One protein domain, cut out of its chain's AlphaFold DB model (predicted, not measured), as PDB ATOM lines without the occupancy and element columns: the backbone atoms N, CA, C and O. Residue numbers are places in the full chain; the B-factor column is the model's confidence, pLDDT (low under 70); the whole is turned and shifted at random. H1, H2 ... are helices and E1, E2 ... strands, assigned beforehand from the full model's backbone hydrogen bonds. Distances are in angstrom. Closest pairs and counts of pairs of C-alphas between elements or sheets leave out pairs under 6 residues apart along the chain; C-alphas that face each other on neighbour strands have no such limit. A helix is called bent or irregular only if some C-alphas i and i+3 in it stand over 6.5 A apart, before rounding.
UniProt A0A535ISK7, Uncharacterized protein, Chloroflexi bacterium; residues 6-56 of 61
ATOM      1  N   SER A   6      42.262  -4.513  29.353       84.06
ATOM      2  CA  SER A   6      42.345  -3.342  30.204       84.06
ATOM      3  C   SER A   6      43.738  -2.718  30.291       84.06
ATOM      4  O   SER A   6      43.846  -1.516  30.508       84.06
ATOM      5  N   ILE A   7      44.795  -3.505  30.075       84.94
ATOM      6  CA  ILE A   7      46.159  -2.994  29.906       84.94
ATOM      7  C   ILE A   7      46.298  -2.335  28.530       84.94
ATOM      8  O   ILE A   7      46.923  -1.287  28.412       84.94
ATOM      9  N   VAL A   8      45.663  -2.906  27.503       89.81
ATOM     10  CA  VAL A   8      45.643  -2.330  26.148       89.81
ATOM     11  C   VAL A   8      44.852  -1.017  26.100       89.81
ATOM     12  O   VAL A   8      45.252  -0.091  25.403       89.81
ATOM     13  N   ALA A   9      43.747  -0.918  26.846       92.19
ATOM     14  CA  ALA A   9      42.906   0.279  26.894       92.19
ATOM     15  C   ALA A   9      43.571   1.468  27.611       92.19
ATOM     16  O   ALA A   9      43.282   2.613  27.272       92.19
ATOM     17  N   PHE A  10      44.461   1.202  28.574       92.69
ATOM     18  CA  PHE A  10      45.162   2.218  29.367       92.69
ATOM     19  C   PHE A  10      46.683   2.001  29.321       92.69
ATOM     20  O   PHE A  10      47.290   1.624  30.332       92.69
ATOM     21  N   PRO A  11      47.317   2.220  28.153       89.94
ATOM     22  CA  PRO A  11      48.742   1.946  27.967       89.94
ATOM     23  C   PRO A  11      49.646   2.895  28.772       89.94
ATOM     24  O   PRO A  11      50.797   2.568  29.047       89.94
ATOM     25  N   ASP A  12      49.123   4.046  29.196       92.12
ATOM     26  CA  ASP A  12      49.772   4.993  30.111       92.12
ATOM     27  C   ASP A  12      49.823   4.494  31.569       92.12
ATOM     28  O   ASP A  12      50.477   5.090  32.428       92.12
ATOM     29  N   GLY A  13      49.178   3.362  31.853       91.44
ATOM     30  CA  GLY A  13      49.127   2.760  33.173       91.44
ATOM     31  C   GLY A  13      48.060   3.365  34.081       91.44
ATOM     32  O   GLY A  13      48.054   3.027  35.265       91.44
ATOM     33  N   ALA A  14      47.127   4.181  33.574       91.06
ATOM     34  CA  ALA A  14      46.047   4.761  34.381       91.06
ATOM     35  C   ALA A  14      45.229   3.693  35.140       91.06
ATOM     36  O   ALA A  14      44.804   3.910  36.275       91.06
ATOM     37  N   ALA A  15      45.080   2.494  34.564       92.06
ATOM     38  CA  ALA A  15      44.403   1.371  35.211       92.06
ATOM     39  C   ALA A  15      45.217   0.704  36.341       92.06
ATOM     40  O   ALA A  15      44.651   0.005  37.181       92.06
ATOM     41  N   CYS A  16      46.537   0.907  36.407       93.81
ATOM     42  CA  CYS A  16      47.404   0.198  37.353       93.81
ATOM     43  C   CYS A  16      47.115   0.560  38.815       93.81
ATOM     44  O   CYS A  16      47.178  -0.310  39.686       93.81
ATOM     45  N   THR A  17      46.754   1.817  39.087       91.75
ATOM     46  CA  THR A  17      46.339   2.258  40.428       91.75
ATOM     47  C   THR A  17      45.054   1.565  40.866       91.75
ATOM     48  O   THR A  17      44.948   1.130  42.014       91.75
ATOM     49  N   PHE A  18      44.097   1.400  39.946       92.50
ATOM     50  CA  PHE A  18      42.870   0.657  40.218       92.50
ATOM     51  C   PHE A  18      43.175  -0.807  40.553       92.50
ATOM     52  O   PHE A  18      42.698  -1.295  41.571       92.50
ATOM     53  N   TYR A  19      44.022  -1.486  39.769       93.56
ATOM     54  CA  TYR A  19      44.396  -2.877  40.049       93.56
ATOM     55  C   TYR A  19      45.107  -3.049  41.383       93.56
ATOM     56  O   TYR A  19      44.713  -3.907  42.169       93.56
ATOM     57  N   GLY A  20      46.101  -2.206  41.674       94.75
ATOM     58  CA  GLY A  20      46.796  -2.245  42.960       94.75
ATOM     59  C   GLY A  20      45.838  -2.057  44.139       94.75
ATOM     60  O   GLY A  20      45.906  -2.804  45.114       94.75
ATOM     61  N   SER A  21      44.895  -1.120  44.018       94.94
ATOM     62  CA  SER A  21      43.880  -0.867  45.049       94.94
ATOM     63  C   SER A  21      42.911  -2.042  45.192       94.94
ATOM     64  O   SER A  21      42.671  -2.504  46.302       94.94
ATOM     65  N   ALA A  22      42.402  -2.572  44.077       95.12
ATOM     66  CA  ALA A  22      41.478  -3.700  44.069       95.12
ATOM     67  C   ALA A  22      42.107  -4.960  44.684       95.12
ATOM     68  O   ALA A  22      41.466  -5.629  45.490       95.12
ATOM     69  N   TYR A  23      43.368  -5.263  44.361       95.12
ATOM     70  CA  TYR A  23      44.085  -6.379  44.979       95.12
ATOM     71  C   TYR A  23      44.347  -6.147  46.470       95.12
ATOM     72  O   TYR A  23      44.208  -7.081  47.258       95.12
ATOM     73  N   GLY A  24      44.680  -4.916  46.873       95.50
ATOM     74  CA  GLY A  24      44.830  -4.552  48.283       95.50
ATOM     75  C   GLY A  24      43.542  -4.758  49.087       95.50
ATOM     76  O   GLY A  24      43.570  -5.408  50.129       95.50
ATOM     77  N   GLU A  25      42.406  -4.277  48.579       96.19
ATOM     78  CA  GLU A  25      41.096  -4.459  49.222       96.19
ATOM     79  C   GLU A  25      40.637  -5.919  49.236       96.19
ATOM     80  O   GLU A  25      40.075  -6.392  50.225       96.19
ATOM     81  N   LEU A  26      40.915  -6.667  48.165       96.19
ATOM     82  CA  LEU A  26      40.611  -8.092  48.117       96.19
ATOM     83  C   LEU A  26      41.393  -8.852  49.194       96.19
ATOM     84  O   LEU A  26      40.817  -9.677  49.900       96.19
ATOM     85  N   LEU A  27      42.681  -8.543  49.368       95.12
ATOM     86  CA  LEU A  27      43.489  -9.127  50.437       95.12
ATOM     87  C   LEU A  27      42.974  -8.741  51.823       95.12
ATOM     88  O   LEU A  27      42.885  -9.625  52.665       95.12
ATOM     89  N   ARG A  28      42.576  -7.484  52.059       93.00
ATOM     90  CA  ARG A  28      41.939  -7.053  53.325       93.00
ATOM     91  C   ARG A  28      40.615  -7.754  53.610       93.00
ATOM     92  O   ARG A  28      40.258  -7.963  54.761       93.00
ATOM     93  N   SER A  29      39.870  -8.093  52.564       96.19
ATOM     94  CA  SER A  29      38.579  -8.772  52.701       96.19
ATOM     95  C   SER A  29      38.739 -10.271  52.961       96.19
ATOM     96  O   SER A  29      37.935 -10.865  53.673       96.19
ATOM     97  N   LEU A  30      39.760 -10.897  52.367       96.44
ATOM     98  CA  LEU A  30      40.014 -12.339  52.474       96.44
ATOM     99  C   LEU A  30      40.981 -12.706  53.609       96.44
ATOM    100  O   LEU A  30      41.043 -13.865  54.014       96.44
ATOM    101  N   THR A  31      41.759 -11.744  54.098       90.94
ATOM    102  CA  THR A  31      42.820 -11.914  55.098       90.94
ATOM    103  C   THR A  31      42.891 -10.671  55.992       90.94
ATOM    104  O   THR A  31      42.346  -9.631  55.646       90.94
ATOM    105  N   ALA A  32      43.619 -10.715  57.108       88.75
ATOM    106  CA  ALA A  32      43.881  -9.532  57.941       88.75
ATOM    107  C   ALA A  32      45.067  -8.691  57.410       88.75
ATOM    108  O   ALA A  32      45.993  -8.365  58.146       88.75
ATOM    109  N   PHE A  33      45.106  -8.418  56.104       91.12
ATOM    110  CA  PHE A  33      46.238  -7.731  55.481       91.12
ATOM    111  C   PHE A  33      46.297  -6.242  55.863       91.12
ATOM    112  O   PHE A  33      45.507  -5.440  55.374       91.12
ATOM    113  N   GLU A  34      47.290  -5.853  56.665       89.31
ATOM    114  CA  GLU A  34      47.539  -4.455  57.079       89.31
ATOM    115  C   GLU A  34      48.737  -3.802  56.357       89.31
ATOM    116  O   GLU A  34      49.229  -2.747  56.749       89.31
ATOM    117  N   GLY A  35      49.227  -4.429  55.287       90.38
ATOM    118  CA  GLY A  35      50.399  -3.970  54.545       90.38
ATOM    119  C   GLY A  35      50.112  -2.985  53.406       90.38
ATOM    120  O   GLY A  35      48.983  -2.540  53.164       90.38
ATOM    121  N   ALA A  36      51.167  -2.685  52.649       92.81
ATOM    122  CA  ALA A  36      51.114  -1.891  51.427       92.81
ATOM    123  C   ALA A  36      51.130  -2.783  50.176       92.81
ATOM    124  O   ALA A  36      51.773  -3.833  50.149       92.81
ATOM    125  N   MET A  37      50.453  -2.335  49.117       95.50
ATOM    126  CA  MET A  37      50.544  -2.939  47.787       95.50
ATOM    127  C   MET A  37      51.494  -2.109  46.920       95.50
ATOM    128  O   MET A  37      51.135  -1.028  46.455       95.50
ATOM    129  N   LEU A  38      52.716  -2.597  46.720       95.62
ATOM    130  CA  LEU A  38      53.760  -1.920  45.958       95.62
ATOM    131  C   LEU A  38      53.670  -2.283  44.477       95.62
ATOM    132  O   LEU A  38      53.563  -3.454  44.129       95.62
ATOM    133  N   HIS A  39      53.753  -1.281  43.604       96.44
ATOM    134  CA  HIS A  39      53.759  -1.461  42.152       96.44
ATOM    135  C   HIS A  39      55.195  -1.415  41.602       96.44
ATOM    136  O   HIS A  39      55.653  -0.390  41.084       96.44
ATOM    137  N   GLU A  40      55.915  -2.527  41.755       96.94
ATOM    138  CA  GLU A  40      57.361  -2.635  41.495       96.94
ATOM    139  C   GLU A  40      57.723  -2.474  40.016       96.94
ATOM    140  O   GLU A  40      58.621  -1.705  39.680       96.94
ATOM    141  N   HIS A  41      56.974  -3.122  39.124       97.06
ATOM    142  CA  HIS A  41      57.167  -3.036  37.673       97.06
ATOM    143  C   HIS A  41      55.891  -2.545  37.005       97.06
ATOM    144  O   HIS A  41      54.804  -2.929  37.431       97.06
ATOM    145  N   CYS A  42      56.018  -1.713  35.973       95.31
ATOM    146  CA  CYS A  42      54.905  -1.176  35.207       95.31
ATOM    147  C   CYS A  42      55.249  -1.053  33.726       95.31
ATOM    148  O   CYS A  42      56.210  -0.384  33.341       95.31
ATOM    149  N   ARG A  43      54.367  -1.567  32.871       93.31
ATOM    150  CA  ARG A  43      54.522  -1.448  31.416       93.31
ATOM    151  C   ARG A  43      54.534  -0.010  30.911       93.31
ATOM    152  O   ARG A  43      55.255   0.285  29.967       93.31
ATOM    153  N   SER A  44      53.815   0.907  31.562       93.44
ATOM    154  CA  SER A  44      53.864   2.326  31.181       93.44
ATOM    155  C   SER A  44      55.205   3.001  31.487       93.44
ATOM    156  O   SER A  44      55.484   4.075  30.963       93.44
ATOM    157  N   ARG A  45      56.056   2.359  32.299       95.31
ATOM    158  CA  ARG A  45      57.448   2.762  32.539       95.31
ATOM    159  C   ARG A  45      58.450   2.036  31.632       95.31
ATOM    160  O   ARG A  45      59.642   2.300  31.738       95.31
ATOM    161  N   GLY A  46      57.979   1.157  30.746       95.00
ATOM    162  CA  GLY A  46      58.816   0.353  29.855       95.00
ATOM    163  C   GLY A  46      59.207  -1.024  30.399       95.00
ATOM    164  O   GLY A  46      60.021  -1.691  29.770       95.00
ATOM    165  N   ASP A  47      58.651  -1.467  31.533       96.12
ATOM    166  CA  ASP A  47      58.855  -2.835  32.025       96.12
ATOM    167  C   ASP A  47      58.068  -3.863  31.183       96.12
ATOM    168  O   ASP A  47      57.039  -3.544  30.587       96.12
ATOM    169  N   GLU A  48      58.489  -5.130  31.187       92.88
ATOM    170  CA  GLU A  48      57.832  -6.212  30.423       92.88
ATOM    171  C   GLU A  48      56.401  -6.523  30.913       92.88
ATOM    172  O   GLU A  48      55.498  -6.871  30.140       92.88
ATOM    173  N   ALA A  49      56.173  -6.392  32.223       91.50
ATOM    174  CA  ALA A  49      54.911  -6.716  32.877       91.50
ATOM    175  C   ALA A  49      54.650  -5.804  34.078       91.50
ATOM    176  O   ALA A  49      55.578  -5.292  34.703       91.50
ATOM    177  N   CYS A  50      53.372  -5.638  34.430       93.69
ATOM    178  CA  CYS A  50      53.013  -5.007  35.693       93.69
ATOM    179  C   CYS A  50      53.123  -6.026  36.832       93.69
ATOM    180  O   CYS A  50      52.583  -7.129  36.729       93.69
ATOM    181  N   VAL A  51      53.806  -5.656  37.912       95.62
ATOM    182  CA  VAL A  51      54.012  -6.520  39.080       95.62
ATOM    183  C   VAL A  51      53.617  -5.760  40.334       95.62
ATOM    184  O   VAL A  51      54.160  -4.692  40.621       95.62
ATOM    185  N   TRP A  52      52.690  -6.347  41.090       96.00
ATOM    186  CA  TRP A  52      52.309  -5.874  42.412       96.00
ATOM    187  C   TRP A  52      52.808  -6.843  43.475       96.00
ATOM    188  O   TRP A  52      52.632  -8.055  43.339       96.00
ATOM    189  N   ARG A  53      53.412  -6.308  44.536       95.50
ATOM    190  CA  ARG A  53      53.853  -7.085  45.692       95.50
ATOM    191  C   ARG A  53      53.301  -6.514  46.979       95.50
ATOM    192  O   ARG A  53      53.233  -5.304  47.166       95.50
ATOM    193  N   THR A  54      52.945  -7.407  47.887       94.69
ATOM    194  CA  THR A  54      52.600  -7.045  49.255       94.69
ATOM    195  C   THR A  54      53.873  -6.773  50.043       94.69
ATOM    196  O   THR A  54      54.766  -7.620  50.067       94.69
ATOM    197  N   ALA A  55      53.927  -5.645  50.735       91.56
ATOM    198  CA  ALA A  55      54.908  -5.385  51.778       91.56
ATOM    199  C   ALA A  55      54.184  -5.354  53.125       91.56
ATOM    200  O   ALA A  55      53.172  -4.664  53.261       91.56
ATOM    201  N   ALA A  56      54.670  -6.120  54.101       82.38
ATOM    202  CA  ALA A  56      54.154  -6.043  55.461       82.38
ATOM    203  C   ALA A  56      54.489  -4.668  56.056       82.38
ATOM    204  O   ALA A  56      55.561  -4.122  55.788       82.38
TER     205      ALA A  56
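Overview. This is residues 6 to 56 of the 61 residues of an uncharacterized protein of Chloroflexi bacterium (UniProt A0A535ISK7). One long helix, H2, lies lengthwise over one face of a two-stranded hairpin, E1 and E2, whose other face is bare. The one-turn helix H1 sits at the first end of H2, the end where the hairpin's loop also lies. The printed part has 51 residues, with two named helices and two named strands in the order H1, H2, E1, E2; the sheet's order is E1 - E2, antiparallel, and the class is mixed, helices and strands. It is only just compact, close to loose, with a radius of gyration of the C-alphas of 11.6 A, and elongated, spanning 32 by 18 by 12 A.

Arrangement. H1, residues 6 to 9, and H2, residues 14 to 30, are close but not clearly touching; their closest C-alphas, those of Ile 7 and Ala 15, are 7.1 A apart. H2 and E1, residues 36 to 41, have 7 pairs of C-alphas within 8 A, the closest being Gly 24 and Met 37 at 6.0 A. H2 and E2, residues 51 to 55, have 1 such pair, Gly 20 and Trp 52 at 6.6 A. H1 is apart from E1 and from E2. E1 and E2 form a hairpin, antiparallel at 148 degrees between their directions, with N 38 and O 53 at 2.8 A and N 51 and O 41 at 2.9 A, within hydrogen-bond range. In H2, 12 of 13 O i to N i+4 pairs are within hydrogen-bond range; H1 is too short for such a pair.

Along the chain. H1 begins at C-alpha 6 (42.345, -3.342, 30.204). H2 is 25.6 A long and irregular, but only just: C-alphas 14 and 17 are 6.6 A apart. E1 is 15.1 A long and E2 12.8 A, ending at C-alpha 55 (54.908, -5.385, 51.778).

Size, cuts and confidence. The C-alphas farthest apart, those of Ala 32 and Gly 46, are 33.3 A apart. The printed part has no cut and no long link. Its mean pLDDT is 93.1, and no printed residue is under 70.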